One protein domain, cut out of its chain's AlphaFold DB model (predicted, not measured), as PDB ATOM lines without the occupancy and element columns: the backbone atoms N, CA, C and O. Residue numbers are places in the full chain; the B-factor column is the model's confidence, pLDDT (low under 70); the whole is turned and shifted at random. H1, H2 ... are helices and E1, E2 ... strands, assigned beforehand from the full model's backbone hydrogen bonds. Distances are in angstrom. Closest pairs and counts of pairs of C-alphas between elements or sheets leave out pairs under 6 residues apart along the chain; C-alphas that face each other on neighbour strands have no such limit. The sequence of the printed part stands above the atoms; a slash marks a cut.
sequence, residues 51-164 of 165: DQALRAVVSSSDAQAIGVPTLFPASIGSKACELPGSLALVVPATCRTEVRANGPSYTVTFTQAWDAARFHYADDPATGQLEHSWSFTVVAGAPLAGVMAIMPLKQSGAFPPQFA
ATOM      1  N   ASP A  51      -9.873 -11.345 -26.037       95.25
ATOM      2  CA  ASP A  51     -10.059  -9.898 -26.172       95.25
ATOM      3  C   ASP A  51     -10.703  -9.269 -24.931       95.25
ATOM      4  O   ASP A  51     -10.372  -8.141 -24.567       95.25
ATOM      5  N   GLN A  52     -11.624  -9.977 -24.263       93.94
ATOM      6  CA  GLN A  52     -12.165  -9.528 -22.977       93.94
ATOM      7  C   GLN A  52     -11.059  -9.482 -21.916       93.94
ATOM      8  O   GLN A  52     -10.957  -8.481 -21.207       93.94
ATOM      9  N   ALA A  53     -10.190 -10.498 -21.875       94.88
ATOM     10  CA  ALA A  53      -9.031 -10.528 -20.985       94.88
ATOM     11  C   ALA A  53      -8.079  -9.348 -21.238       94.88
ATOM     12  O   ALA A  53      -7.712  -8.632 -20.307       94.88
ATOM     13  N   LEU A  54      -7.721  -9.108 -22.504       95.94
ATOM     14  CA  LEU A  54      -6.827  -8.019 -22.893       95.94
ATOM     15  C   LEU A  54      -7.415  -6.654 -22.524       95.94
ATOM     16  O   LEU A  54      -6.731  -5.847 -21.897       95.94
ATOM     17  N   ARG A  55      -8.691  -6.407 -22.846       94.50
ATOM     18  CA  ARG A  55      -9.360  -5.147 -22.485       94.50
ATOM     19  C   ARG A  55      -9.391  -4.920 -20.977       94.50
ATOM     20  O   ARG A  55      -9.142  -3.797 -20.544       94.50
ATOM     21  N   ALA A  56      -9.648  -5.967 -20.190       93.69
ATOM     22  CA  ALA A  56      -9.623  -5.872 -18.732       93.69
ATOM     23  C   ALA A  56      -8.256  -5.394 -18.237       93.69
ATOM     24  O   ALA A  56      -8.175  -4.422 -17.487       93.69
ATOM     25  N   VAL A  57      -7.181  -6.022 -18.721       94.81
ATOM     26  CA  VAL A  57      -5.818  -5.672 -18.317       94.81
ATOM     27  C   VAL A  57      -5.440  -4.269 -18.771       94.81
ATOM     28  O   VAL A  57      -4.983  -3.495 -17.938       94.81
ATOM     29  N   VAL A  58      -5.695  -3.891 -20.027       94.44
ATOM     30  CA  VAL A  58      -5.386  -2.541 -20.543       94.44
ATOM     31  C   VAL A  58      -6.084  -1.444 -19.726       94.44
ATOM     32  O   VAL A  58      -5.521  -0.367 -19.540       94.44
ATOM     33  N   SER A  59      -7.282  -1.717 -19.198       92.44
ATOM     34  CA  SER A  59      -8.021  -0.777 -18.345       92.44
ATOM     35  C   SER A  59      -7.552  -0.719 -16.884       92.44
ATOM     36  O   SER A  59      -7.971   0.179 -16.155       92.44
ATOM     37  N   SER A  60      -6.696  -1.645 -16.442       92.56
ATOM     38  CA  SER A  60      -6.239  -1.721 -15.050       92.56
ATOM     39  C   SER A  60      -5.227  -0.627 -14.694       92.56
ATOM     40  O   SER A  60      -4.444  -0.185 -15.538       92.56
ATOM     41  N   SER A  61      -5.195  -0.220 -13.421       92.94
ATOM     42  CA  SER A  61      -4.230   0.766 -12.909       92.94
ATOM     43  C   SER A  61      -2.780   0.318 -13.087       92.94
ATOM     44  O   SER A  61      -1.929   1.126 -13.443       92.94
ATOM     45  N   ASP A  62      -2.504  -0.971 -12.891       93.06
ATOM     46  CA  ASP A  62      -1.155  -1.532 -13.007       93.06
ATOM     47  C   ASP A  62      -0.648  -1.457 -14.452       93.06
ATOM     48  O   ASP A  62       0.498  -1.080 -14.696       93.06
ATOM     49  N   ALA A  63      -1.515  -1.746 -15.428       93.19
ATOM     50  CA  ALA A  63      -1.183  -1.604 -16.841       93.19
ATOM     51  C   ALA A  63      -0.981  -0.132 -17.243       93.19
ATOM     52  O   ALA A  63      -0.081   0.179 -18.025       93.19
ATOM     53  N   GLN A  64      -1.775   0.788 -16.690       93.75
ATOM     54  CA  GLN A  64      -1.578   2.225 -16.906       93.75
ATOM     55  C   GLN A  64      -0.242   2.707 -16.327       93.75
ATOM     56  O   GLN A  64       0.470   3.457 -16.991       93.75
ATOM     57  N   ALA A  65       0.133   2.229 -15.137       91.56
ATOM     58  CA  ALA A  65       1.371   2.611 -14.461       91.56
ATOM     59  C   ALA A  65       2.639   2.217 -15.239       91.56
ATOM     60  O   ALA A  65       3.646   2.916 -15.155       91.56
ATOM     61  N   ILE A  66       2.590   1.134 -16.023       91.69
ATOM     62  CA  ILE A  66       3.702   0.698 -16.887       91.69
ATOM     63  C   ILE A  66       3.579   1.205 -18.338       91.69
ATOM     64  O   ILE A  66       4.369   0.818 -19.198       91.69
ATOM     65  N   GLY A  67       2.588   2.054 -18.633       92.56
ATOM     66  CA  GLY A  67       2.399   2.646 -19.959       92.56
ATOM     67  C   GLY A  67       1.838   1.690 -21.017       92.56
ATOM     68  O   GLY A  67       2.080   1.900 -22.206       92.56
ATOM     69  N   VAL A  68       1.080   0.651 -20.631       94.25
ATOM     70  CA  VAL A  68       0.482  -0.295 -21.597       94.25
ATOM     71  C   VAL A  68      -0.314   0.408 -22.707       94.25
ATOM     72  O   VAL A  68      -0.040   0.129 -23.877       94.25
ATOM     73  N   PRO A  69      -1.264   1.321 -22.403       93.56
ATOM     74  CA  PRO A  69      -2.159   1.870 -23.426       93.56
ATOM     75  C   PRO A  69      -1.445   2.676 -24.519       93.56
ATOM     76  O   PRO A  69      -1.977   2.831 -25.614       93.56
ATOM     77  N   THR A  70      -0.253   3.200 -24.227       94.12
ATOM     78  CA  THR A  70       0.525   4.023 -25.160       94.12
ATOM     79  C   THR A  70       1.549   3.178 -25.919       94.12
ATOM     80  O   THR A  70       1.612   3.214 -27.154       94.12
ATOM     81  N   LEU A  71       2.326   2.364 -25.200       95.75
ATOM     82  CA  LEU A  71       3.491   1.676 -25.755       95.75
ATOM     83  C   LEU A  71       3.128   0.425 -26.561       95.75
ATOM     84  O   LEU A  71       3.814   0.109 -27.529       95.75
ATOM     85  N   PHE A  72       2.034  -0.260 -26.230       97.44
ATOM     86  CA  PHE A  72       1.716  -1.577 -26.790       97.44
ATOM     87  C   PHE A  72       0.594  -1.522 -27.831       97.44
ATOM     88  O   PHE A  72      -0.156  -0.540 -27.897       97.44
ATOM     89  N   PRO A  73       0.491  -2.517 -28.728       96.31
ATOM     90  CA  PRO A  73      -0.676  -2.635 -29.587       96.31
ATOM     91  C   PRO A  73      -1.913  -2.987 -28.748       96.31
ATOM     92  O   PRO A  73      -1.840  -3.783 -27.810       96.31
ATOM     93  N   ALA A  74      -3.057  -2.394 -29.105       91.50
ATOM     94  CA  ALA A  74      -4.336  -2.616 -28.421       91.50
ATOM     95  C   ALA A  74      -4.932  -4.015 -28.680       91.50
ATOM     96  O   ALA A  74      -5.875  -4.420 -28.005       91.50
ATOM     97  N   SER A  75      -4.383  -4.741 -29.656       95.44
ATOM     98  CA  SER A  75      -4.705  -6.123 -30.000       95.44
ATOM     99  C   SER A  75      -3.462  -7.004 -29.891       95.44
ATOM    100  O   SER A  75      -2.336  -6.506 -29.835       95.44
ATOM    101  N   ILE A  76      -3.661  -8.325 -29.908       97.50
ATOM    102  CA  ILE A  76      -2.567  -9.300 -29.999       97.50
ATOM    103  C   ILE A  76      -1.714  -8.991 -31.235       97.50
ATOM    104  O   ILE A  76      -2.249  -8.790 -32.327       97.50
ATOM    105  N   GLY A  77      -0.395  -8.945 -31.059       97.88
ATOM    106  CA  GLY A  77       0.553  -8.619 -32.121       97.88
ATOM    107  C   GLY A  77       1.731  -7.793 -31.623       97.88
ATOM    108  O   GLY A  77       1.939  -7.642 -30.421       97.88
ATOM    109  N   SER A  78       2.491  -7.238 -32.564       98.38
ATOM    110  CA  SER A  78       3.682  -6.433 -32.286       98.38
ATOM    111  C   SER A  78       3.657  -5.131 -33.079       98.38
ATOM    112  O   SER A  78       3.146  -5.096 -34.198       98.38
ATOM    113  N   LYS A  79       4.244  -4.070 -32.521       98.06
ATOM    114  CA  LYS A  79       4.508  -2.805 -33.220       98.06
ATOM    115  C   LYS A  79       5.872  -2.239 -32.820       98.06
ATOM    116  O   LYS A  79       6.373  -2.542 -31.738       98.06
ATOM    117  N   ALA A  80       6.445  -1.393 -33.673       98.25
ATOM    118  CA  ALA A  80       7.550  -0.533 -33.262       98.25
ATOM    119  C   ALA A  80       7.061   0.456 -32.191       98.25
ATOM    120  O   ALA A  80       5.924   0.936 -32.251       98.25
ATOM    121  N   CYS A  81       7.906   0.736 -31.208       97.50
ATOM    122  CA  CYS A  81       7.619   1.672 -30.129       97.50
ATOM    123  C   CYS A  81       8.898   2.386 -29.687       97.50
ATOM    124  O   CYS A  81      10.008   2.000 -30.053       97.50
ATOM    125  N   GLU A  82       8.732   3.436 -28.893       96.94
ATOM    126  CA  GLU A  82       9.826   4.223 -28.340       96.94
ATOM    127  C   GLU A  82       9.762   4.164 -26.816       96.94
ATOM    128  O   GLU A  82       8.716   4.443 -26.223       96.94
ATOM    129  N   LEU A  83      10.869   3.771 -26.184       95.69
ATOM    130  CA  LEU A  83      10.986   3.704 -24.731       95.69
ATOM    131  C   LEU A  83      11.633   5.000 -24.232       95.69
ATOM    132  O   LEU A  83      12.791   5.262 -24.575       95.69
ATOM    133  N   PRO A  84      10.914   5.829 -23.458       93.38
ATOM    134  CA  PRO A  84      11.507   7.028 -22.886       93.38
ATOM    135  C   PRO A  84      12.526   6.621 -21.818       93.38
ATOM    136  O   PRO A  84      12.228   5.779 -20.986       93.38
ATOM    137  N   GLY A  85      13.718   7.203 -21.834       88.56
ATOM    138  CA  GLY A  85      14.741   7.038 -20.803       88.56
ATOM    139  C   GLY A  85      14.973   8.325 -20.012       88.56
ATOM    140  O   GLY A  85      14.268   9.325 -20.174       88.56
ATOM    141  N   SER A  86      15.995   8.320 -19.157       84.00
ATOM    142  CA  SER A  86      16.457   9.535 -18.479       84.00
ATOM    143  C   SER A  86      17.133  10.507 -19.462       84.00
ATOM    144  O   SER A  86      17.561  10.126 -20.549       84.00
ATOM    145  N   LEU A  87      17.213  11.794 -19.096       82.56
ATOM    146  CA  LEU A  87      17.953  12.828 -19.847       82.56
ATOM    147  C   LEU A  87      17.553  12.974 -21.332       82.56
ATOM    148  O   LEU A  87      18.404  13.211 -22.186       82.56
ATOM    149  N   ALA A  88      16.258  12.850 -21.639       83.44
ATOM    150  CA  ALA A  88      15.718  12.897 -23.004       83.44
ATOM    151  C   ALA A  88      16.226  11.778 -23.940       83.44
ATOM    152  O   ALA A  88      16.075  11.881 -25.159       83.44
ATOM    153  N   LEU A  89      16.785  10.694 -23.388       91.06
ATOM    154  CA  LEU A  89      17.054   9.477 -24.146       91.06
ATOM    155  C   LEU A  89      15.733   8.878 -24.636       91.06
ATOM    156  O   LEU A  89      14.781   8.735 -23.874       91.06
ATOM    157  N   VAL A  90      15.695   8.480 -25.903       95.00
ATOM    158  CA  VAL A  90      14.598   7.700 -26.479       95.00
ATOM    159  C   VAL A  90      15.209   6.479 -27.146       95.00
ATOM    160  O   VAL A  90      16.085   6.610 -28.005       95.00
ATOM    161  N   VAL A  91      14.776   5.291 -26.730       96.62
ATOM    162  CA  VAL A  91      15.311   4.020 -27.225       96.62
ATOM    163  C   VAL A  91      14.286   3.364 -28.150       96.62
ATOM    164  O   VAL A  91      13.199   3.007 -27.689       96.62
ATOM    165  N   PRO A  92      14.603   3.179 -29.444       97.69
ATOM    166  CA  PRO A  92      13.761   2.409 -30.349       97.69
ATOM    167  C   PRO A  92      13.622   0.961 -29.873       97.69
ATOM    168  O   PRO A  92      14.613   0.315 -29.522       97.69
ATOM    169  N   ALA A  93      12.399   0.447 -29.896       98.19
ATOM    170  CA  ALA A  93      12.069  -0.880 -29.403       98.19
ATOM    171  C   ALA A  93      10.959  -1.543 -30.229       98.19
ATOM    172  O   ALA A  93      10.320  -0.938 -31.095       98.19
ATOM    173  N   THR A  94      10.712  -2.816 -29.931       98.62
ATOM    174  CA  THR A  94       9.520  -3.551 -30.361       98.62
ATOM    175  C   THR A  94       8.655  -3.851 -29.146       98.62
ATOM    176  O   THR A  94       9.134  -4.423 -28.169       98.62
ATOM    177  N   CYS A  95       7.376  -3.491 -29.217       98.50
ATOM    178  CA  CYS A  95       6.390  -3.752 -28.176       98.50
ATOM    179  C   CYS A  95       5.396  -4.805 -28.669       98.50
ATOM    180  O   CYS A  95       4.765  -4.628 -29.716       98.50
ATOM    181  N   ARG A  96       5.238  -5.887 -27.906       98.62
ATOM    182  CA  ARG A  96       4.395  -7.041 -28.237       98.62
ATOM    183  C   ARG A  96       3.336  -7.282 -27.169       98.62
ATOM    184  O   ARG A  96       3.642  -7.232 -25.981       98.62
ATOM    185  N   THR A  97       2.127  -7.607 -27.612       98.56
ATOM    186  CA  THR A  97       1.002  -8.058 -26.790       98.56
ATOM    187  C   THR A  97       0.676  -9.506 -27.154       98.56
ATOM    188  O   THR A  97       0.370  -9.806 -28.310       98.56
ATOM    189  N   GLU A  98       0.695 -10.401 -26.170       98.31
ATOM    190  CA  GLU A  98       0.290 -11.803 -26.301       98.31
ATOM    191  C   GLU A  98      -0.838 -12.133 -25.321       98.31
ATOM    192  O   GLU A  98      -0.885 -11.612 -24.208       98.31
ATOM    193  N   VAL A  99      -1.734 -13.040 -25.714       97.81
ATOM    194  CA  VAL A  99      -2.749 -13.604 -24.818       97.81
ATOM    195  C   VAL A  99      -2.759 -15.115 -24.981       97.81
ATOM    196  O   VAL A  99      -2.884 -15.622 -26.095       97.81
ATOM    197  N   ARG A 100      -2.624 -15.848 -23.874       96.81
ATOM    198  CA  ARG A 100      -2.620 -17.319 -23.864       96.81
ATOM    199  C   ARG A 100      -3.646 -17.844 -22.876       96.81
ATOM    200  O   ARG A 100      -3.705 -17.372 -21.746       96.81
ATOM    201  N   ALA A 101      -4.442 -18.822 -23.294       94.38
ATOM    202  CA  ALA A 101      -5.319 -19.541 -22.377       94.38
ATOM    203  C   ALA A 101      -4.478 -20.431 -21.445       94.38
ATOM    204  O   ALA A 101      -3.527 -21.078 -21.888       94.38
ATOM    205  N   ASN A 102      -4.834 -20.466 -20.165       90.62
ATOM    206  CA  ASN A 102      -4.215 -21.313 -19.153       90.62
ATOM    207  C   ASN A 102      -5.308 -21.876 -18.235       90.62
ATOM    208  O   ASN A 102      -5.712 -21.246 -17.251       90.62
ATOM    209  N   GLY A 103      -5.849 -23.037 -18.618       89.50
ATOM    210  CA  GLY A 103      -7.049 -23.601 -18.002       89.50
ATOM    211  C   GLY A 103      -8.213 -22.599 -18.033       89.50
ATOM    212  O   GLY A 103      -8.487 -22.051 -19.099       89.50
ATOM    213  N   PRO A 104      -8.867 -22.302 -16.894       90.88
ATOM    214  CA  PRO A 104     -10.025 -21.404 -16.848       90.88
ATOM    215  C   PRO A 104      -9.655 -19.909 -16.922       90.88
ATOM    216  O   PRO A 104     -10.506 -19.046 -16.706       90.88
ATOM    217  N   SER A 105      -8.382 -19.587 -17.167       93.81
ATOM    218  CA  SER A 105      -7.832 -18.231 -17.119       93.81
ATOM    219  C   SER A 105      -7.147 -17.843 -18.426       93.81
ATOM    220  O   SER A 105      -6.828 -18.699 -19.255       93.81
ATOM    221  N   TYR A 106      -6.875 -16.551 -18.592       96.00
ATOM    222  CA  TYR A 106      -5.949 -16.058 -19.609       96.00
ATOM    223  C   TYR A 106      -4.734 -15.415 -18.957       96.00
ATOM    224  O   TYR A 106      -4.862 -14.685 -17.979       96.00
ATOM    225  N   THR A 107      -3.566 -15.619 -19.551       96.88
ATOM    226  CA  THR A 107      -2.382 -14.805 -19.290       96.88
ATOM    227  C   THR A 107      -2.235 -13.790 -20.413       96.88
ATOM    228  O   THR A 107      -2.102 -14.179 -21.574       96.88
ATOM    229  N   VAL A 108      -2.258 -12.507 -20.067       97.81
ATOM    230  CA  VAL A 108      -1.938 -11.398 -20.970       97.81
ATOM    231  C   VAL A 108      -0.497 -10.982 -20.704       97.81
ATOM    232  O   VAL A 108      -0.164 -10.637 -19.570       97.81
ATOM    233  N   THR A 109       0.350 -11.024 -21.729       98.31
ATOM    234  CA  THR A 109       1.775 -10.694 -21.627       98.31
ATOM    235  C   THR A 109       2.114  -9.521 -22.533       98.31
ATOM    236  O   THR A 109       1.789  -9.522 -23.719       98.31
ATOM    237  N   PHE A 110       2.805  -8.540 -21.968       98.38
ATOM    238  CA  PHE A 110       3.349  -7.389 -22.671       98.38
ATOM    239  C   PHE A 110       4.867  -7.478 -22.639       98.38
ATOM    240  O   PHE A 110       5.440  -7.505 -21.553       98.38
ATOM    241  N   THR A 111       5.511  -7.522 -23.803       98.56
ATOM    242  CA  THR A 111       6.974  -7.601 -23.926       98.56
ATOM    243  C   THR A 111       7.521  -6.385 -24.660       98.56
ATOM    244  O   THR A 111       7.038  -6.048 -25.739       98.56
ATOM    245  N   GLN A 112       8.543  -5.752 -24.096       98.38
ATOM    246  CA  GLN A 112       9.383  -4.768 -24.774       98.38
ATOM    247  C   GLN A 112      10.720  -5.406 -25.101       98.38
ATOM    248  O   GLN A 112      11.292  -6.060 -24.237       98.38
ATOM    249  N   ALA A 113      11.214  -5.185 -26.313       98.50
ATOM    250  CA  ALA A 113      12.522  -5.647 -26.751       98.50
ATOM    251  C   ALA A 113      13.308  -4.490 -27.375       98.50
ATOM    252  O   ALA A 113      12.787  -3.811 -28.264       98.50
ATOM    253  N   TRP A 114      14.546  -4.270 -26.936       98.25
ATOM    254  CA  TRP A 114      15.420  -3.209 -27.443       98.25
ATOM    255  C   TRP A 114      16.862  -3.694 -27.602       98.25
ATOM    256  O   TRP A 114      17.252  -4.750 -27.107       98.25
ATOM    257  N   ASP A 115      17.650  -2.924 -28.344       97.94
ATOM    258  CA  ASP A 115      19.071  -3.192 -28.546       97.94
ATOM    259  C   ASP A 115      19.877  -2.732 -27.323       97.94
ATOM    260  O   ASP A 115      19.845  -1.553 -26.952       97.94
ATOM    261  N   ALA A 116      20.627  -3.654 -26.721       97.62
ATOM    262  CA  ALA A 116      21.457  -3.394 -25.551       97.62
ATOM    263  C   ALA A 116      22.528  -2.321 -25.812       97.62
ATOM    264  O   ALA A 116      22.887  -1.558 -24.914       97.62
ATOM    265  N   ALA A 117      22.991  -2.194 -27.061       96.75
ATOM    266  CA  ALA A 117      23.945  -1.158 -27.448       96.75
ATOM    267  C   ALA A 117      23.351   0.260 -27.349       96.75
ATOM    268  O   ALA A 117      24.093   1.242 -27.317       96.75
ATOM    269  N   ARG A 118      22.016   0.387 -27.313       95.56
ATOM    270  CA  ARG A 118      21.312   1.665 -27.121       95.56
ATOM    271  C   ARG A 118      21.076   1.980 -25.653       95.56
ATOM    272  O   ARG A 118      21.115   3.150 -25.281       95.56
ATOM    273  N   PHE A 119      20.803   0.957 -24.849       95.62
ATOM    274  CA  PHE A 119      20.599   1.080 -23.412       95.62
ATOM    275  C   PHE A 119      20.717  -0.286 -22.729       95.62
ATOM    276  O   PHE A 119      20.080  -1.248 -23.156       95.62
ATOM    277  N   HIS A 120      21.473  -0.344 -21.638       95.62
ATOM    278  CA  HIS A 120      21.615  -1.509 -20.764       95.62
ATOM    279  C   HIS A 120      21.997  -1.037 -19.353       95.62
ATOM    280  O   HIS A 120      22.583   0.043 -19.203       95.62
ATOM    281  N   TYR A 121      21.672  -1.816 -18.320       94.00
ATOM    282  CA  TYR A 121      22.217  -1.587 -16.980       94.00
ATOM    283  C   TYR A 121      23.608  -2.214 -16.841       94.00
ATOM    284  O   TYR A 121      24.017  -3.028 -17.660       94.00
ATOM    285  N   ALA A 122      24.347  -1.841 -15.792       93.12
ATOM    286  CA  ALA A 122      25.729  -2.288 -15.588       93.12
ATOM    287  C   ALA A 122      25.893  -3.822 -15.555       93.12
ATOM    288  O   ALA A 122      26.935  -4.325 -15.968       93.12
ATOM    289  N   ASP A 123      24.870  -4.544 -15.090       93.69
ATOM    290  CA  ASP A 123      24.873  -6.008 -14.990       93.69
ATOM    291  C   ASP A 123      24.298  -6.710 -16.238       93.69
ATOM    292  O   ASP A 123      24.335  -7.938 -16.332       93.69
ATOM    293  N   ASP A 124      23.776  -5.950 -17.206       95.44
ATOM    294  CA  ASP A 124      23.242  -6.481 -18.457       95.44
ATOM    295  C   ASP A 124      24.354  -6.625 -19.519       95.44
ATOM    296  O   ASP A 124      25.340  -5.880 -19.520       95.44
ATOM    297  N   PRO A 125      24.202  -7.540 -20.494       95.94
ATOM    298  CA  PRO A 125      25.071  -7.577 -21.664       95.94
ATOM    299  C   PRO A 125      25.072  -6.236 -22.409       95.94
ATOM    300  O   PRO A 125      24.017  -5.703 -22.731       95.94
ATOM    301  N   ALA A 126      26.250  -5.730 -22.781       95.69
ATOM    302  CA  ALA A 126      26.374  -4.466 -23.520       95.69
ATOM    303  C   ALA A 126      25.974  -4.558 -25.011       95.69
ATOM    304  O   ALA A 126      25.958  -3.553 -25.718       95.69
ATOM    305  N   THR A 127      25.700  -5.765 -25.519       97.25
ATOM    306  CA  THR A 127      25.311  -6.020 -26.916       97.25
ATOM    307  C   THR A 127      24.245  -7.110 -26.987       97.25
ATOM    308  O   THR A 127      24.130  -7.926 -26.073       97.25
ATOM    309  N   GLY A 128      23.502  -7.148 -28.093       97.38
ATOM    310  CA  GLY A 128      22.411  -8.098 -28.303       97.38
ATOM    311  C   GLY A 128      21.047  -7.484 -28.001       97.38
ATOM    312  O   GLY A 128      20.903  -6.268 -27.910       97.38
ATOM    313  N   GLN A 129      20.030  -8.334 -27.886       98.00
ATOM    314  CA  GLN A 129      18.664  -7.910 -27.599       98.00
ATOM    315  C   GLN A 129      18.362  -8.106 -26.115       98.00
ATOM    316  O   GLN A 129      18.512  -9.212 -25.593       98.00
ATOM    317  N   LEU A 130      17.921  -7.038 -25.454       98.44
ATOM    318  CA  LEU A 130      17.338  -7.096 -24.120       98.44
ATOM    319  C   LEU A 130      15.821  -7.100 -24.241       98.44
ATOM    320  O   LEU A 130      15.258  -6.477 -25.143       98.44
ATOM    321  N   GLU A 131      15.165  -7.789 -23.314       98.25
ATOM    322  CA  GLU A 131      13.713  -7.818 -23.237       98.25
ATOM    323  C   GLU A 131      13.236  -7.663 -21.798       98.25
ATOM    324  O   GLU A 131      13.855  -8.179 -20.868       98.25
ATOM    325  N   HIS A 132      12.081  -7.022 -21.639       98.31
ATOM    326  CA  HIS A 132      11.319  -6.992 -20.395       98.31
ATOM    327  C   HIS A 132       9.889  -7.425 -20.657       98.31
ATOM    328  O   HIS A 132       9.286  -7.012 -21.649       98.31
ATOM    329  N   SER A 133       9.322  -8.225 -19.761       98.12
ATOM    330  CA  SER A 133       7.946  -8.699 -19.868       98.12
ATOM    331  C   SER A 133       7.149  -8.455 -18.599       98.12
ATOM    332  O   SER A 133       7.628  -8.687 -17.490       98.12
ATOM    333  N   TRP A 134       5.887  -8.077 -18.786       98.00
ATOM    334  CA  TRP A 134       4.857  -7.983 -17.758       98.00
ATOM    335  C   TRP A 134       3.741  -8.964 -18.077       98.00
ATOM    336  O   TRP A 134       3.246  -8.992 -19.200       98.00
ATOM    337  N   SER A 135       3.343  -9.777 -17.105       97.56
ATOM    338  CA  SER A 135       2.300 -10.785 -17.267       97.56
ATOM    339  C   SER A 135       1.200 -10.614 -16.231       97.56
ATOM    340  O   SER A 135       1.465 -10.503 -15.033       97.56
ATOM    341  N   PHE A 136      -0.037 -10.661 -16.713       96.56
ATOM    342  CA  PHE A 136      -1.256 -10.538 -15.929       96.56
ATOM    343  C   PHE A 136      -2.087 -11.800 -16.106       96.56
ATOM    344  O   PHE A 136      -2.409 -12.177 -17.234       96.56
ATOM    345  N   THR A 137      -2.457 -12.449 -15.007       96.06
ATOM    346  CA  THR A 137      -3.411 -13.560 -15.057       96.06
ATOM    347  C   THR A 137      -4.808 -13.017 -14.803       96.06
ATOM    348  O   THR A 137      -5.075 -12.435 -13.753       96.06
ATOM    349  N   VAL A 138      -5.690 -13.211 -15.776       94.94
ATOM    350  CA  VAL A 138      -7.094 -12.819 -15.727       94.94
ATOM    351  C   VAL A 138      -7.917 -14.063 -15.462       94.94
ATOM    352  O   VAL A 138      -7.868 -15.026 -16.230       94.94
ATOM    353  N   VAL A 139      -8.685 -14.037 -14.382       93.06
ATOM    354  CA  VAL A 139      -9.650 -15.085 -14.045       93.06
ATOM    355  C   VAL A 139     -11.058 -14.509 -14.112       93.06
ATOM    356  O   VAL A 139     -11.274 -13.320 -13.853       93.06
ATOM    357  N   ALA A 140     -12.031 -15.352 -14.450       86.12
ATOM    358  CA  ALA A 140     -13.427 -14.978 -14.294       86.12
ATOM    359  C   ALA A 140     -13.676 -14.676 -12.808       86.12
ATOM    360  O   ALA A 140     -13.385 -15.509 -11.947       86.12
ATOM    361  N   GLY A 141     -14.153 -13.470 -12.496       75.75
ATOM    362  CA  GLY A 141     -14.587 -13.134 -11.145       75.75
ATOM    363  C   GLY A 141     -15.954 -13.743 -10.845       75.75
ATOM    364  O   GLY A 141     -16.451 -14.606 -11.574       75.75
ATOM    365  N   ALA A 142     -16.578 -13.299  -9.752       59.91
ATOM    366  CA  ALA A 142     -17.874 -13.823  -9.344       59.91
ATOM    367  C   ALA A 142     -18.899 -13.706 -10.499       59.91
ATOM    368  O   ALA A 142     -19.103 -12.603 -11.023       59.91
ATOM    369  N   PRO A 143     -19.573 -14.808 -10.884       51.19
ATOM    370  CA  PRO A 143     -20.415 -14.868 -12.084       51.19
ATOM    371  C   PRO A 143     -21.583 -13.870 -12.088       51.19
ATOM    372  O   PRO A 143     -22.129 -13.573 -13.145       51.19
ATOM    373  N   LEU A 144     -21.943 -13.311 -10.930       53.28
ATOM    374  CA  LEU A 144     -23.063 -12.382 -10.775       53.28
ATOM    375  C   LEU A 144     -22.743 -10.923 -11.137       53.28
ATOM    376  O   LEU A 144     -23.665 -10.117 -11.201       53.28
ATOM    377  N   ALA A 145     -21.477 -10.566 -11.381       58.19
ATOM    378  CA  ALA A 145     -21.094  -9.173 -11.642       58.19
ATOM    379  C   ALA A 145     -20.442  -8.935 -13.015       58.19
ATOM    380  O   ALA A 145     -20.161  -7.791 -13.360       58.19
ATOM    381  N   GLY A 146     -20.156  -9.986 -13.797       60.69
ATOM    382  CA  GLY A 146     -19.405  -9.844 -15.057       60.69
ATOM    383  C   GLY A 146     -18.000  -9.246 -14.873       60.69
ATOM    384  O   GLY A 146     -17.390  -8.781 -15.832       60.69
ATOM    385  N   VAL A 147     -17.493  -9.237 -13.636       70.56
ATOM    386  CA  VAL A 147     -16.198  -8.663 -13.269       70.56
ATOM    387  C   VAL A 147     -15.119  -9.715 -13.491       70.56
ATOM    388  O   VAL A 147     -15.252 -10.850 -13.042       70.56
ATOM    389  N   MET A 148     -14.040  -9.341 -14.172       83.88
ATOM    390  CA  MET A 148     -12.820 -10.145 -14.252       83.88
ATOM    391  C   MET A 148     -11.887  -9.750 -13.108       83.88
ATOM    392  O   MET A 148     -11.728  -8.562 -12.828       83.88
ATOM    393  N   ALA A 149     -11.268 -10.730 -12.453       86.56
ATOM    394  CA  ALA A 149     -10.232 -10.463 -11.464       86.56
ATOM    395  C   ALA A 149      -8.855 -10.574 -12.126       86.56
ATOM    396  O   ALA A 149      -8.572 -11.531 -12.850       86.56
ATOM    397  N   ILE A 150      -8.007  -9.580 -11.873       89.06
ATOM    398  CA  ILE A 150      -6.634  -9.526 -12.371       89.06
ATOM    399  C   ILE A 150      -5.724  -9.860 -11.193       89.06
ATOM    400  O   ILE A 150      -5.748  -9.185 -10.166       89.06
ATOM    401  N   MET A 151      -4.968 -10.946 -11.318       89.19
ATOM    402  CA  MET A 151      -3.979 -11.342 -10.319       89.19
ATOM    403  C   MET A 151      -2.760 -10.408 -10.350       89.19
ATOM    404  O   MET A 151      -2.507  -9.791 -11.388       89.19
ATOM    405  N   PRO A 152      -1.971 -10.347  -9.256       74.19
ATOM    406  CA  PRO A 152      -0.805  -9.477  -9.176       74.19
ATOM    407  C   PRO A 152       0.140  -9.630 -10.369       74.19
ATOM    408  O   PRO A 152       0.460 -10.746 -10.791       74.19
ATOM    409  N   LEU A 153       0.596  -8.483 -10.869       85.94
ATOM    410  CA  LEU A 153       1.533  -8.358 -11.974       85.94
ATOM    411  C   LEU A 153       2.821  -9.154 -11.711       85.94
ATOM    412  O   LEU A 153       3.522  -8.924 -10.723       85.94
ATOM    413  N   LYS A 154       3.165 -10.058 -12.631       94.38
ATOM    414  CA  LYS A 154       4.488 -10.697 -12.681       94.38
ATOM    415  C   LYS A 154       5.355  -9.977 -13.703       94.38
ATOM    416  O   LYS A 154       4.869  -9.634 -14.776       94.38
ATOM    417  N   GLN A 155       6.633  -9.792 -13.396       96.12
ATOM    418  CA  GLN A 155       7.594  -9.167 -14.303       96.12
ATOM    419  C   GLN A 155       8.891  -9.969 -14.391       96.12
ATOM    420  O   GLN A 155       9.254 -10.656 -13.435       96.12
ATOM    421  N   SER A 156       9.569  -9.895 -15.532       97.38
ATOM    422  CA  SER A 156      10.821 -10.614 -15.794       97.38
ATOM    423  C   SER A 156      11.598  -9.979 -16.943       97.38
ATOM    424  O   SER A 156      10.972  -9.509 -17.891       97.38
ATOM    425  N   GLY A 157      12.925 -10.088 -16.918       97.06
ATOM    426  CA  GLY A 157      13.808  -9.575 -17.965       97.06
ATOM    427  C   GLY A 157      14.698  -8.435 -17.472       97.06
ATOM    428  O   GLY A 157      14.814  -8.225 -16.264       97.06
ATOM    429  N   ALA A 158      15.339  -7.743 -18.412       97.12
ATOM    430  CA  ALA A 158      16.139  -6.551 -18.138       97.12
ATOM    431  C   ALA A 158      15.221  -5.363 -17.837       97.12
ATOM    432  O   ALA A 158      14.139  -5.272 -18.404       97.12
ATOM    433  N   PHE A 159      15.632  -4.417 -16.994       94.94
ATOM    434  CA  PHE A 159      14.794  -3.243 -16.740       94.94
ATOM    435  C   PHE A 159      14.806  -2.299 -17.955       94.94
ATOM    436  O   PHE A 159      15.876  -2.000 -18.486       94.94
ATOM    437  N   PRO A 160      13.642  -1.811 -18.419       94.25
ATOM    438  CA  PRO A 160      13.605  -0.964 -19.599       94.25
ATOM    439  C   PRO A 160      13.965   0.497 -19.268       94.25
ATOM    440  O   PRO A 160      13.837   0.913 -18.109       94.25
ATOM    441  N   PRO A 161      14.384   1.298 -20.269       93.19
ATOM    442  CA  PRO A 161      14.922   2.651 -20.080       93.19
ATOM    443  C   PRO A 161      14.072   3.578 -19.200       93.19
ATOM    444  O   PRO A 161      14.618   4.368 -18.434       93.19
ATOM    445  N   GLN A 162      12.743   3.456 -19.249       91.81
ATOM    446  CA  GLN A 162      11.811   4.301 -18.491       91.81
ATOM    447  C   GLN A 162      11.863   4.095 -16.973       91.81
ATOM    448  O   GLN A 162      11.286   4.884 -16.224       91.81
ATOM    449  N   PHE A 163      12.555   3.053 -16.506       90.19
ATOM    450  CA  PHE A 163      12.795   2.794 -15.085       90.19
ATOM    451  C   PHE A 163      14.213   3.178 -14.638       90.19
ATOM    452  O   PHE A 163      14.543   3.010 -13.462       90.19
ATOM    453  N   ALA A 164      15.037   3.731 -15.532       85.69
ATOM    454  CA  ALA A 164      16.329   4.305 -15.181       85.69
ATOM    455  C   ALA A 164      16.107   5.635 -14.454       85.69
ATOM    456  O   ALA A 164      15.719   6.632 -15.065       85.69
TER     457      ALA A 164
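This is residues 51 to 164 of the 165 residues of an uncharacterized protein of Chloroflexi bacterium (UniProt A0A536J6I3). A long, twisted sheet of six antiparallel strands makes a wall along the length of this domain, with three short helices gathered over one side of it: H1 packs on E3, E4 and E5, while H2 and H3 only graze the sheet. E2, E3 and E4 are its long strands, and the short E5 and E6 both pair with E4. The printed part has 114 residues, with H1, H2, H3 and then E1 to E6 along the chain, in the mixed class of helices and strands. It is compact, with a radius of gyration of the C-alphas of 15.2 A, and a rod in outline, spanning 50 by 24 by 22 A.

Begin in the sheet with E2, residues 90 to 102, 35.3 A long; find C-alpha 90 at (14.598, 7.700, -26.479). E3, residues 105 to 115, runs 32.9 A, and E4, residues 129 to 140, runs 35.5 A to C-alpha 140 at (-13.427, -14.978, -14.294). E1, residues 77 to 84, is 21.2 A long and bends by 59 degrees at residue 80. E5 is residues 148 to 150 and E6 is residues 154 to 157. Look for H1 at residues 51 to 59, 12.2 A long, from C-alpha 51 at (-10.059, -9.898, -26.172); H2 is residues 61 to 65 and H3 residues 68 to 71.

E1 to E5 form a meander, each strand the antiparallel neighbour of the one before. In the hairpin E2 and E3, N 98 and O 109 are 2.8 A apart, within hydrogen-bond range. E1 lies on the other side of E2, where N 81 and O 93 are 2.9 A apart. E2 lies on one side of E3 and E4 on the other side; between E3 and E4, N 110 and O 134 are 2.8 A apart, within hydrogen-bond range. On the other side of E4, the pairing is staggered: E6 is beside residues 131 to 135, with N 133 and O 156 at 2.8 A, and E5 beside residues 137 to 140, with N 139 and O 149 at 2.9 A. H1 is on the sheet; its closest C-alphas to E4 are Ala 53 and Val 138, 6.1 A apart. H2 grazes the sheet with residues 62 to 63, and H3 with residues 68 to 71. In H1 and H2 every O i to N i+4 pair is within hydrogen-bond range; H3 is too short for one.

The two C-alphas farthest apart, those of Ala 126 and Leu 144, are 51.7 A apart. The printed part has no cut. The link from E3 to E4, residues 116 to 128, is long. The mean pLDDT of the printed part is 92.4; look for values under 70 at residues 142 to 146.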